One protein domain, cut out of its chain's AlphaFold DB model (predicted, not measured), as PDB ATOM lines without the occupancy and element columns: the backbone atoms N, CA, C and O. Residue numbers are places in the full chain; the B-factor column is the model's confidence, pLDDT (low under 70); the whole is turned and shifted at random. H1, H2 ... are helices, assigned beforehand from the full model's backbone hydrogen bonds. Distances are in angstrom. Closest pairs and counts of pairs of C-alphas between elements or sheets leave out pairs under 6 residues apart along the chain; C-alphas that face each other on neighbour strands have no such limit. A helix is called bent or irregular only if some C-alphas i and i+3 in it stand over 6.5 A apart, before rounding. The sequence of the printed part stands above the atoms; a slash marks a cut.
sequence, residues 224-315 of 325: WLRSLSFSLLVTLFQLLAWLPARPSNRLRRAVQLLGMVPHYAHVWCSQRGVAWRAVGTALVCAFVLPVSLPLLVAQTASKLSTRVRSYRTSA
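Overview. This is residues 224 to 315 of the 325 residues of the protein "Gamma-glutamylcyclotransferase" of Porphyridium purpureum (UniProt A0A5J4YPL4). Long, kinked H3 folds back along H2b as a hairpin and sticks out with residues 296 to 315. H2a, the other arm of bent H2, makes a second hairpin with H1. The printed part, 92 residues with helices H1, H2, H3 in order, is all helix and loose, with a radius of gyration of the C-alphas of 17.7 A and spans of 60 by 35 by 18 A.

Along the chain. H3, residues 274 to 315, measures 57.4 A and ends at (-9.468, -44.078, -6.380). H2, residues 249 to 271, by its hydrogen bonds one helix, is bent: C-alphas 259, ending H2a, and 262, beginning H2b, are 6.9 A apart. H1, residues 224 to 241, begins at (-9.094, -59.788, 29.344).

Arrangement. H3 touches H2b with residues 276 to 284 alone, at a shallow tilt of 30 degrees; the closest C-alphas, Arg 277 and Cys 269, are 4.7 A apart. H1 touches H2a with residues 229 to 236 alone. In H3, 32 of 38 O i to N i+4 pairs are within hydrogen-bond range.

Size, cuts and confidence. The printed part has no cut; 51 residues have pLDDT under 70.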
ATOM      1  N   TRP A 224      -8.380 -60.956  29.871       79.44
ATOM      2  CA  TRP A 224      -9.094 -59.788  29.344       79.44
ATOM      3  C   TRP A 224      -9.149 -58.617  30.339       79.44
ATOM      4  O   TRP A 224      -8.949 -57.472  29.944       79.44
ATOM      5  N   LEU A 225      -9.355 -58.891  31.631       75.88
ATOM      6  CA  LEU A 225      -9.436 -57.872  32.681       75.88
ATOM      7  C   LEU A 225      -8.051 -57.305  32.999       75.88
ATOM      8  O   LEU A 225      -7.908 -56.106  33.248       75.88
ATOM      9  N   ARG A 226      -7.012 -58.146  32.926       76.62
ATOM     10  CA  ARG A 226      -5.616 -57.708  32.996       76.62
ATOM     11  C   ARG A 226      -5.278 -56.772  31.835       76.62
ATOM     12  O   ARG A 226      -4.725 -55.704  32.079       76.62
ATOM     13  N   SER A 227      -5.643 -57.145  30.605       75.50
ATOM     14  CA  SER A 227      -5.446 -56.305  29.417       75.50
ATOM     15  C   SER A 227      -6.195 -54.983  29.538       75.50
ATOM     16  O   SER A 227      -5.595 -53.937  29.326       75.50
ATOM     17  N   LEU A 228      -7.461 -55.009  29.965       78.62
ATOM     18  CA  LEU A 228      -8.252 -53.801  30.198       78.62
ATOM     19  C   LEU A 228      -7.601 -52.888  31.245       78.62
ATOM     20  O   LEU A 228      -7.451 -51.693  31.005       78.62
ATOM     21  N   SER A 229      -7.172 -53.445  32.381       74.88
ATOM     22  CA  SER A 229      -6.508 -52.687  33.452       74.88
ATOM     23  C   SER A 229      -5.209 -52.045  32.961       74.88
ATOM     24  O   SER A 229      -4.948 -50.877  33.237       74.88
ATOM     25  N   PHE A 230      -4.415 -52.788  32.185       77.38
ATOM     26  CA  PHE A 230      -3.186 -52.273  31.590       77.38
ATOM     27  C   PHE A 230      -3.471 -51.172  30.563       77.38
ATOM     28  O   PHE A 230      -2.838 -50.120  30.605       77.38
ATOM     29  N   SER A 231      -4.456 -51.369  29.682       76.94
ATOM     30  CA  SER A 231      -4.881 -50.357  28.712       76.94
ATOM     31  C   SER A 231      -5.351 -49.078  29.400       76.94
ATOM     32  O   SER A 231      -4.898 -48.004  29.026       76.94
ATOM     33  N   LEU A 232      -6.181 -49.179  30.444       78.62
ATOM     34  CA  LEU A 232      -6.629 -48.027  31.233       78.62
ATOM     35  C   LEU A 232      -5.460 -47.287  31.875       78.62
ATOM     36  O   LEU A 232      -5.396 -46.062  31.792       78.62
ATOM     37  N   LEU A 233      -4.522 -48.021  32.478       76.12
ATOM     38  CA  LEU A 233      -3.338 -47.441  33.100       76.12
ATOM     39  C   LEU A 233      -2.482 -46.692  32.069       76.12
ATOM     40  O   LEU A 233      -2.119 -45.540  32.295       76.12
ATOM     41  N   VAL A 234      -2.200 -47.313  30.917       77.50
ATOM     42  CA  VAL A 234      -1.439 -46.694  29.820       77.50
ATOM     43  C   VAL A 234      -2.153 -45.454  29.292       77.50
ATOM     44  O   VAL A 234      -1.521 -44.411  29.149       77.50
ATOM     45  N   THR A 235      -3.462 -45.530  29.044       77.56
ATOM     46  CA  THR A 235      -4.260 -44.384  28.596       77.56
ATOM     47  C   THR A 235      -4.205 -43.245  29.609       77.56
ATOM     48  O   THR A 235      -3.977 -42.102  29.227       77.56
ATOM     49  N   LEU A 236      -4.341 -43.539  30.901       76.81
ATOM     50  CA  LEU A 236      -4.296 -42.533  31.957       76.81
ATOM     51  C   LEU A 236      -2.906 -41.885  32.072       76.81
ATOM     52  O   LEU A 236      -2.811 -40.668  32.227       76.81
ATOM     53  N   PHE A 237      -1.824 -42.655  31.912       73.75
ATOM     54  CA  PHE A 237      -0.466 -42.106  31.825       73.75
ATOM     55  C   PHE A 237      -0.250 -41.244  30.581       73.75
ATOM     56  O   PHE A 237       0.380 -40.191  30.686       73.75
ATOM     57  N   GLN A 238      -0.774 -41.653  29.422       78.38
ATOM     58  CA  GLN A 238      -0.709 -40.845  28.205       78.38
ATOM     59  C   GLN A 238      -1.462 -39.525  28.390       78.38
ATOM     60  O   GLN A 238      -0.899 -38.473  28.118       78.38
ATOM     61  N   LEU A 239      -2.675 -39.550  28.948       77.88
ATOM     62  CA  LEU A 239      -3.434 -38.333  29.249       77.88
ATOM     63  C   LEU A 239      -2.683 -37.410  30.222       77.88
ATOM     64  O   LEU A 239      -2.621 -36.205  29.997       77.88
ATOM     65  N   LEU A 240      -2.051 -37.964  31.263       75.12
ATOM     66  CA  LEU A 240      -1.218 -37.183  32.184       75.12
ATOM     67  C   LEU A 240       0.015 -36.567  31.510       75.12
ATOM     68  O   LEU A 240       0.432 -35.481  31.906       75.12
ATOM     69  N   ALA A 241       0.617 -37.249  30.534       75.69
ATOM     70  CA  ALA A 241       1.775 -36.742  29.797       75.69
ATOM     71  C   ALA A 241       1.417 -35.589  28.845       75.69
ATOM     72  O   ALA A 241       2.285 -34.790  28.508       75.69
ATOM     73  N   TRP A 242       0.150 -35.497  28.436       75.50
ATOM     74  CA  TRP A 242      -0.377 -34.408  27.608       75.50
ATOM     75  C   TRP A 242      -0.754 -33.158  28.410       75.50
ATOM     76  O   TRP A 242      -1.034 -32.115  27.819       75.50
ATOM     77  N   LEU A 243      -0.760 -33.225  29.746       75.62
ATOM     78  CA  LEU A 243      -0.990 -32.044  30.569       75.62
ATOM     79  C   LEU A 243       0.240 -31.117  30.507       75.62
ATOM     80  O   LEU A 243       1.356 -31.569  30.770       75.62
ATOM     81  N   PRO A 244       0.061 -29.814  30.219       68.81
ATOM     82  CA  PRO A 244       1.170 -28.867  30.051       68.81
ATOM     83  C   PRO A 244       1.966 -28.625  31.344       68.81
ATOM     84  O   PRO A 244       3.116 -28.194  31.301       68.81
ATOM     85  N   ALA A 245       1.379 -28.932  32.503       73.25
ATOM     86  CA  ALA A 245       2.045 -28.879  33.796       73.25
ATOM     87  C   ALA A 245       2.477 -30.283  34.236       73.25
ATOM     88  O   ALA A 245       1.681 -31.222  34.198       73.25
ATOM     89  N   ARG A 246       3.718 -30.420  34.731       69.50
ATOM     90  CA  ARG A 246       4.194 -31.674  35.338       69.50
ATOM     91  C   ARG A 246       3.237 -32.064  36.474       69.50
ATOM     92  O   ARG A 246       3.200 -31.358  37.483       69.50
ATOM     93  N   PRO A 247       2.493 -33.179  36.366       63.72
ATOM     94  CA  PRO A 247       1.521 -33.545  37.382       63.72
ATOM     95  C   PRO A 247       2.233 -33.768  38.717       63.72
ATOM     96  O   PRO A 247       3.301 -34.400  38.779       63.72
ATOM     97  N   SER A 248       1.639 -33.248  39.794       75.44
ATOM     98  CA  SER A 248       2.172 -33.412  41.144       75.44
ATOM     99  C   SER A 248       2.335 -34.901  41.484       75.44
ATOM    100  O   SER A 248       1.621 -35.764  40.962       75.44
ATOM    101  N   ASN A 249       3.269 -35.234  42.381       65.00
ATOM    102  CA  ASN A 249       3.440 -36.618  42.848       65.00
ATOM    103  C   ASN A 249       2.139 -37.182  43.454       65.00
ATOM    104  O   ASN A 249       1.893 -38.381  43.354       65.00
ATOM    105  N   ARG A 250       1.284 -36.319  44.025       67.12
ATOM    106  CA  ARG A 250      -0.038 -36.695  44.545       67.12
ATOM    107  C   ARG A 250      -0.978 -37.162  43.433       67.12
ATOM    108  O   ARG A 250      -1.581 -38.218  43.582       67.12
ATOM    109  N   LEU A 251      -1.050 -36.445  42.307       71.38
ATOM    110  CA  LEU A 251      -1.906 -36.831  41.179       71.38
ATOM    111  C   LEU A 251      -1.429 -38.130  40.518       71.38
ATOM    112  O   LEU A 251      -2.237 -39.007  40.234       71.38
ATOM    113  N   ARG A 252      -0.112 -38.300  40.340       65.88
ATOM    114  CA  ARG A 252       0.457 -39.556  39.819       65.88
ATOM    115  C   ARG A 252       0.160 -40.752  40.728       65.88
ATOM    116  O   ARG A 252      -0.215 -41.805  40.224       65.88
ATOM    117  N   ARG A 253       0.266 -40.577  42.050       66.25
ATOM    118  CA  ARG A 253      -0.135 -41.597  43.033       66.25
ATOM    119  C   ARG A 253      -1.630 -41.888  42.973       66.25
ATOM    120  O   ARG A 253      -2.001 -43.051  42.946       66.25
ATOM    121  N   ALA A 254      -2.475 -40.860  42.902       71.50
ATOM    122  CA  ALA A 254      -3.919 -41.039  42.776       71.50
ATOM    123  C   ALA A 254      -4.275 -41.844  41.518       71.50
ATOM    124  O   ALA A 254      -5.079 -42.761  41.592       71.50
ATOM    125  N   VAL A 255      -3.612 -41.567  40.392       69.88
ATOM    126  CA  VAL A 255      -3.750 -42.321  39.138       69.88
ATOM    127  C   VAL A 255      -3.285 -43.773  39.268       69.88
ATOM    128  O   VAL A 255      -3.989 -44.672  38.814       69.88
ATOM    129  N   GLN A 256      -2.141 -44.026  39.908       65.94
ATOM    130  CA  GLN A 256      -1.678 -45.392  40.178       65.94
ATOM    131  C   GLN A 256      -2.679 -46.148  41.059       65.94
ATOM    132  O   GLN A 256      -3.076 -47.254  40.709       65.94
ATOM    133  N   LEU A 257      -3.152 -45.524  42.141       67.69
ATOM    134  CA  LEU A 257      -4.156 -46.096  43.039       67.69
ATOM    135  C   LEU A 257      -5.493 -46.337  42.322       67.69
ATOM    136  O   LEU A 257      -6.085 -47.394  42.501       67.69
ATOM    137  N   LEU A 258      -5.936 -45.418  41.457       69.12
ATOM    138  CA  LEU A 258      -7.123 -45.578  40.604       69.12
ATOM    139  C   LEU A 258      -6.971 -46.753  39.633       69.12
ATOM    140  O   LEU A 258      -7.891 -47.553  39.496       69.12
ATOM    141  N   GLY A 259      -5.798 -46.913  39.016       65.00
ATOM    142  CA  GLY A 259      -5.475 -48.091  38.207       65.00
ATOM    143  C   GLY A 259      -5.472 -49.395  39.013       65.00
ATOM    144  O   GLY A 259      -5.728 -50.462  38.457       65.00
ATOM    145  N   MET A 260      -5.242 -49.320  40.329       66.19
ATOM    146  CA  MET A 260      -5.364 -50.455  41.244       66.19
ATOM    147  C   MET A 260      -6.801 -50.698  41.722       66.19
ATOM    148  O   MET A 260      -7.062 -51.781  42.236       66.19
ATOM    149  N   VAL A 261      -7.751 -49.769  41.551       69.88
ATOM    150  CA  VAL A 261      -9.139 -49.936  42.035       69.88
ATOM    151  C   VAL A 261      -9.802 -51.206  41.495       69.88
ATOM    152  O   VAL A 261     -10.338 -51.947  42.313       69.88
ATOM    153  N   PRO A 262      -9.736 -51.555  40.192       65.12
ATOM    154  CA  PRO A 262     -10.310 -52.813  39.706       65.12
ATOM    155  C   PRO A 262      -9.674 -54.043  40.361       65.12
ATOM    156  O   PRO A 262     -10.339 -55.045  40.616       65.12
ATOM    157  N   HIS A 263      -8.381 -53.948  40.671       62.38
ATOM    158  CA  HIS A 263      -7.608 -55.014  41.288       62.38
ATOM    159  C   HIS A 263      -7.963 -55.180  42.770       62.38
ATOM    160  O   HIS A 263      -8.308 -56.280  43.196       62.38
ATOM    161  N   TYR A 264      -7.987 -54.088  43.536       64.94
ATOM    162  CA  TYR A 264      -8.415 -54.080  44.934       64.94
ATOM    163  C   TYR A 264      -9.890 -54.428  45.091       64.94
ATOM    164  O   TYR A 264     -10.231 -55.184  45.993       64.94
ATOM    165  N   ALA A 265     -10.756 -53.949  44.196       66.19
ATOM    166  CA  ALA A 265     -12.155 -54.345  44.167       66.19
ATOM    167  C   ALA A 265     -12.269 -55.858  43.961       66.19
ATOM    168  O   ALA A 265     -12.987 -56.508  44.713       66.19
ATOM    169  N   HIS A 266     -11.512 -56.447  43.029       66.19
ATOM    170  CA  HIS A 266     -11.497 -57.896  42.831       66.19
ATOM    171  C   HIS A 266     -11.021 -58.664  44.078       66.19
ATOM    172  O   HIS A 266     -11.678 -59.625  44.470       66.19
ATOM    173  N   VAL A 267      -9.941 -58.217  44.737       60.50
ATOM    174  CA  VAL A 267      -9.422 -58.818  45.988       60.50
ATOM    175  C   VAL A 267     -10.455 -58.731  47.108       60.50
ATOM    176  O   VAL A 267     -10.773 -59.706  47.779       60.50
ATOM    177  N   TRP A 268     -11.001 -57.541  47.317       63.97
ATOM    178  CA  TRP A 268     -11.959 -57.285  48.378       63.97
ATOM    179  C   TRP A 268     -13.244 -58.096  48.170       63.97
ATOM    180  O   TRP A 268     -13.787 -58.678  49.109       63.97
ATOM    181  N   CYS A 269     -13.677 -58.229  46.916       64.88
ATOM    182  CA  CYS A 269     -14.814 -59.053  46.525       64.88
ATOM    183  C   CYS A 269     -14.536 -60.561  46.597       64.88
ATOM    184  O   CYS A 269     -15.459 -61.341  46.839       64.88
ATOM    185  N   SER A 270     -13.296 -61.008  46.375       59.06
ATOM    186  CA  SER A 270     -12.940 -62.422  46.524       59.06
ATOM    187  C   SER A 270     -12.900 -62.836  47.997       59.06
ATOM    188  O   SER A 270     -13.272 -63.967  48.301       59.06
ATOM    189  N   GLN A 271     -12.569 -61.907  48.901       59.75
ATOM    190  CA  GLN A 271     -12.487 -62.148  50.345       59.75
ATOM    191  C   GLN A 271     -13.816 -62.002  51.109       59.75
ATOM    192  O   GLN A 271     -13.957 -62.605  52.170       59.75
ATOM    193  N   ARG A 272     -14.800 -61.228  50.617       61.59
ATOM    194  CA  ARG A 272     -16.060 -60.941  51.350       61.59
ATOM    195  C   ARG A 272     -17.317 -61.672  50.845       61.59
ATOM    196  O   ARG A 272     -18.418 -61.375  51.298       61.59
ATOM    197  N   GLY A 273     -17.178 -62.656  49.956       60.34
ATOM    198  CA  GLY A 273     -18.299 -63.477  49.473       60.34
ATOM    199  C   GLY A 273     -19.101 -62.862  48.312       60.34
ATOM    200  O   GLY A 273     -18.813 -61.768  47.829       60.34
ATOM    201  N   VAL A 274     -20.098 -63.603  47.812       59.31
ATOM    202  CA  VAL A 274     -20.763 -63.360  46.509       59.31
ATOM    203  C   VAL A 274     -21.480 -62.004  46.425       59.31
ATOM    204  O   VAL A 274     -21.401 -61.348  45.391       59.31
ATOM    205  N   ALA A 275     -22.113 -61.544  47.509       56.59
ATOM    206  CA  ALA A 275     -22.867 -60.286  47.523       56.59
ATOM    207  C   ALA A 275     -21.986 -59.056  47.226       56.59
ATOM    208  O   ALA A 275     -22.390 -58.148  46.501       56.59
ATOM    209  N   TRP A 276     -20.740 -59.055  47.705       63.78
ATOM    210  CA  TRP A 276     -19.817 -57.944  47.477       63.78
ATOM    211  C   TRP A 276     -19.221 -57.939  46.065       63.78
ATOM    212  O   TRP A 276     -18.905 -56.866  45.554       63.78
ATOM    213  N   ARG A 277     -19.173 -59.092  45.376       61.44
ATOM    214  CA  ARG A 277     -18.746 -59.186  43.962       61.44
ATOM    215  C   ARG A 277     -19.636 -58.377  43.019       61.44
ATOM    216  O   ARG A 277     -19.123 -57.804  42.056       61.44
ATOM    217  N   ALA A 278     -20.935 -58.299  43.304       61.38
ATOM    218  CA  ALA A 278     -21.869 -57.484  42.531       61.38
ATOM    219  C   ALA A 278     -21.577 -55.984  42.706       61.38
ATOM    220  O   ALA A 278     -21.508 -55.252  41.721       61.38
ATOM    221  N   VAL A 279     -21.304 -55.547  43.940       68.19
ATOM    222  CA  VAL A 279     -20.975 -54.148  44.262       68.19
ATOM    223  C   VAL A 279     -19.637 -53.733  43.644       68.19
ATOM    224  O   VAL A 279     -19.550 -52.680  43.018       68.19
ATOM    225  N   GLY A 280     -18.600 -54.570  43.750       64.31
ATOM    226  CA  GLY A 280     -17.302 -54.286  43.133       64.31
ATOM    227  C   GLY A 280     -17.374 -54.206  41.609       64.31
ATOM    228  O   GLY A 280     -16.825 -53.278  41.021       64.31
ATOM    229  N   THR A 281     -18.099 -55.129  40.967       64.56
ATOM    230  CA  THR A 281     -18.336 -55.084  39.513       64.56
ATOM    231  C   THR A 281     -19.106 -53.823  39.120       64.56
ATOM    232  O   THR A 281     -18.705 -53.145  38.179       64.56
ATOM    233  N   ALA A 282     -20.152 -53.456  39.868       65.88
ATOM    234  CA  ALA A 282     -20.927 -52.244  39.614       65.88
ATOM    235  C   ALA A 282     -20.070 -50.974  39.725       65.88
ATOM    236  O   ALA A 282     -20.159 -50.108  38.858       65.88
ATOM    237  N   LEU A 283     -19.185 -50.885  40.725       64.25
ATOM    238  CA  LEU A 283     -18.253 -49.764  40.876       64.25
ATOM    239  C   LEU A 283     -17.232 -49.713  39.734       64.25
ATOM    240  O   LEU A 283     -17.014 -48.652  39.155       64.25
ATOM    241  N   VAL A 284     -16.641 -50.847  39.346       62.81
ATOM    242  CA  VAL A 284     -15.726 -50.891  38.194       62.81
ATOM    243  C   VAL A 284     -16.450 -50.455  36.921       62.81
ATOM    244  O   VAL A 284     -15.945 -49.595  36.209       62.81
ATOM    245  N   CYS A 285     -17.652 -50.965  36.656       65.50
ATOM    246  CA  CYS A 285     -18.458 -50.550  35.509       65.50
ATOM    247  C   CYS A 285     -18.790 -49.051  35.551       65.50
ATOM    248  O   CYS A 285     -18.607 -48.369  34.544       65.50
ATOM    249  N   ALA A 286     -19.201 -48.523  36.705       64.25
ATOM    250  CA  ALA A 286     -19.578 -47.121  36.869       64.25
ATOM    251  C   ALA A 286     -18.405 -46.147  36.675       64.25
ATOM    252  O   ALA A 286     -18.610 -45.057  36.153       64.25
ATOM    253  N   PHE A 287     -17.180 -46.529  37.049       61.09
ATOM    254  CA  PHE A 287     -16.005 -45.657  36.918       61.09
ATOM    255  C   PHE A 287     -15.216 -45.871  35.620       61.09
ATOM    256  O   PHE A 287     -14.630 -44.926  35.092       61.09
ATOM    257  N   VAL A 288     -15.194 -47.090  35.075       59.38
ATOM    258  CA  VAL A 288     -14.371 -47.430  33.903       59.38
ATOM    259  C   VAL A 288     -15.100 -47.178  32.587       59.38
ATOM    260  O   VAL A 288     -14.494 -46.652  31.648       59.38
ATOM    261  N   LEU A 289     -16.386 -47.536  32.487       61.72
ATOM    262  CA  LEU A 289     -17.133 -47.420  31.227       61.72
ATOM    263  C   LEU A 289     -17.247 -45.970  30.721       61.72
ATOM    264  O   LEU A 289     -17.012 -45.771  29.527       61.72
ATOM    265  N   PRO A 290     -17.500 -44.947  31.564       61.69
ATOM    266  CA  PRO A 290     -17.631 -43.569  31.085       61.69
ATOM    267  C   PRO A 290     -16.339 -43.002  30.487       61.69
ATOM    268  O   PRO A 290     -16.392 -42.118  29.641       61.69
ATOM    269  N   VAL A 291     -15.176 -43.511  30.910       56.44
ATOM    270  CA  VAL A 291     -13.862 -43.025  30.457       56.44
ATOM    271  C   VAL A 291     -13.351 -43.813  29.248       56.44
ATOM    272  O   VAL A 291     -12.763 -43.243  28.332       56.44
ATOM    273  N   SER A 292     -13.577 -45.126  29.222       53.19
ATOM    274  CA  SER A 292     -13.051 -46.005  28.168       53.19
ATOM    275  C   SER A 292     -13.903 -46.021  26.896       53.19
ATOM    276  O   SER A 292     -13.348 -46.112  25.801       53.19
ATOM    277  N   LEU A 293     -15.229 -45.876  27.008       59.38
ATOM    278  CA  LEU A 293     -16.134 -45.918  25.856       59.38
ATOM    279  C   LEU A 293     -15.917 -44.750  24.869       59.38
ATOM    280  O   LEU A 293     -15.763 -45.024  23.677       59.38
ATOM    281  N   PRO A 294     -15.796 -43.474  25.302       63.44
ATOM    282  CA  PRO A 294     -15.534 -42.364  24.379       63.44
ATOM    283  C   PRO A 294     -14.182 -42.496  23.671       63.44
ATOM    284  O   PRO A 294     -14.041 -42.127  22.507       63.44
ATOM    285  N   LEU A 295     -13.188 -43.070  24.352       55.66
ATOM    286  CA  LEU A 295     -11.843 -43.281  23.820       55.66
ATOM    287  C   LEU A 295     -11.809 -44.402  22.776       55.66
ATOM    288  O   LEU A 295     -11.167 -44.255  21.735       55.66
ATOM    289  N   LEU A 296     -12.538 -45.494  23.016       60.62
ATOM    290  CA  LEU A 296     -12.705 -46.572  22.043       60.62
ATOM    291  C   LEU A 296     -13.435 -46.067  20.786       60.62
ATOM    292  O   LEU A 296     -13.025 -46.377  19.664       60.62
ATOM    293  N   VAL A 297     -14.465 -45.233  20.966       72.56
ATOM    294  CA  VAL A 297     -15.183 -44.553  19.875       72.56
ATOM    295  C   VAL A 297     -14.251 -43.601  19.110       72.56
ATOM    296  O   VAL A 297     -14.215 -43.630  17.882       72.56
ATOM    297  N   ALA A 298     -13.415 -42.823  19.800       67.88
ATOM    298  CA  ALA A 298     -12.456 -41.922  19.156       67.88
ATOM    299  C   ALA A 298     -11.370 -42.676  18.361       67.88
ATOM    300  O   ALA A 298     -11.041 -42.298  17.233       67.88
ATOM    301  N   GLN A 299     -10.833 -43.775  18.900       66.88
ATOM    302  CA  GLN A 299      -9.835 -44.599  18.205       66.88
ATOM    303  C   GLN A 299     -10.412 -45.308  16.977       66.88
ATOM    304  O   GLN A 299      -9.749 -45.395  15.939       66.88
ATOM    305  N   THR A 300     -11.641 -45.819  17.076       77.81
ATOM    306  CA  THR A 300     -12.329 -46.446  15.940       77.81
ATOM    307  C   THR A 300     -12.667 -45.418  14.863       77.81
ATOM    308  O   THR A 300     -12.370 -45.672  13.696       77.81
ATOM    309  N   ALA A 301     -13.146 -44.227  15.238       77.81
ATOM    310  CA  ALA A 301     -13.370 -43.114  14.315       77.81
ATOM    311  C   ALA A 301     -12.078 -42.672  13.600       77.81
ATOM    312  O   ALA A 301     -12.073 -42.496  12.379       77.81
ATOM    313  N   SER A 302     -10.958 -42.574  14.327       78.62
ATOM    314  CA  SER A 302      -9.645 -42.262  13.750       78.62
ATOM    315  C   SER A 302      -9.220 -43.302  12.705       78.62
ATOM    316  O   SER A 302      -8.937 -42.939  11.561       78.62
ATOM    317  N   LYS A 303      -9.273 -44.602  13.035       80.38
ATOM    318  CA  LYS A 303      -8.948 -45.692  12.093       80.38
ATOM    319  C   LYS A 303      -9.853 -45.691  10.859       80.38
ATOM    320  O   LYS A 303      -9.369 -45.939   9.751       80.38
ATOM    321  N   LEU A 304     -11.142 -45.398  11.039       82.94
ATOM    322  CA  LEU A 304     -12.094 -45.280   9.937       82.94
ATOM    323  C   LEU A 304     -11.717 -44.111   9.015       82.94
ATOM    324  O   LEU A 304     -11.663 -44.284   7.800       82.94
ATOM    325  N   SER A 305     -11.363 -42.954   9.586       82.88
ATOM    326  CA  SER A 305     -10.960 -41.770   8.817       82.88
ATOM    327  C   SER A 305      -9.698 -42.011   7.976       82.88
ATOM    328  O   SER A 305      -9.644 -41.616   6.807       82.88
ATOM    329  N   THR A 306      -8.715 -42.738   8.520       84.25
ATOM    330  CA  THR A 306      -7.475 -43.091   7.815       84.25
ATOM    331  C   THR A 306      -7.743 -44.062   6.666       84.25
ATOM    332  O   THR A 306      -7.203 -43.884   5.573       84.25
ATOM    333  N   ARG A 307      -8.631 -45.049   6.864       84.38
ATOM    334  CA  ARG A 307      -9.063 -45.959   5.789       84.38
ATOM    335  C   ARG A 307      -9.801 -45.212   4.680       84.38
ATOM    336  O   ARG A 307      -9.478 -45.407   3.514       84.38
ATOM    337  N   VAL A 308     -10.729 -44.318   5.025       87.00
ATOM    338  CA  VAL A 308     -11.471 -43.510   4.040       87.00
ATOM    339  C   VAL A 308     -10.531 -42.609   3.232       87.00
ATOM    340  O   VAL A 308     -10.688 -42.511   2.015       87.00
ATOM    341  N   ARG A 309      -9.519 -41.991   3.866       83.19
ATOM    342  CA  ARG A 309      -8.480 -41.248   3.131       83.19
ATOM    343  C   ARG A 309      -7.720 -42.150   2.169       83.19
ATOM    344  O   ARG A 309      -7.633 -41.787   1.003       83.19
ATOM    345  N   SER A 310      -7.252 -43.311   2.636       85.06
ATOM    346  CA  SER A 310      -6.518 -44.280   1.813       85.06
ATOM    347  C   SER A 310      -7.300 -44.655   0.550       85.06
ATOM    348  O   SER A 310      -6.794 -44.468  -0.558       85.06
ATOM    349  N   TYR A 311      -8.578 -45.030   0.697       85.00
ATOM    350  CA  TYR A 311      -9.456 -45.348  -0.434       85.00
ATOM    351  C   TYR A 311      -9.630 -44.180  -1.413       85.00
ATOM    352  O   TYR A 311      -9.563 -44.389  -2.623       85.00
ATOM    353  N   ARG A 312      -9.802 -42.943  -0.923       85.50
ATOM    354  CA  ARG A 312      -9.910 -41.758  -1.796       85.50
ATOM    355  C   ARG A 312      -8.627 -41.501  -2.588       85.50
ATOM    356  O   ARG A 312      -8.708 -41.169  -3.767       85.50
ATOM    357  N   THR A 313      -7.454 -41.668  -1.976       84.56
ATOM    358  CA  THR A 313      -6.168 -41.559  -2.688       84.56
ATOM    359  C   THR A 313      -6.000 -42.649  -3.743       84.56
ATOM    360  O   THR A 313      -5.599 -42.337  -4.865       84.56
ATOM    361  N   SER A 314      -6.359 -43.900  -3.438       85.12
ATOM    362  CA  SER A 314      -6.297 -45.005  -4.403       85.12
ATOM    363  C   SER A 314      -7.238 -44.781  -5.590       85.12
ATOM    364  O   SER A 314      -6.798 -44.884  -6.733       85.12
ATOM    365  N   ALA A 315      -8.486 -44.371  -5.335       84.31
ATOM    366  CA  ALA A 315      -9.468 -44.078  -6.380       84.31
ATOM    367  C   ALA A 315      -9.031 -42.909  -7.281       84.31
ATOM    368  O   ALA A 315      -9.115 -42.996  -8.503       84.31
TER     369      ALA A 315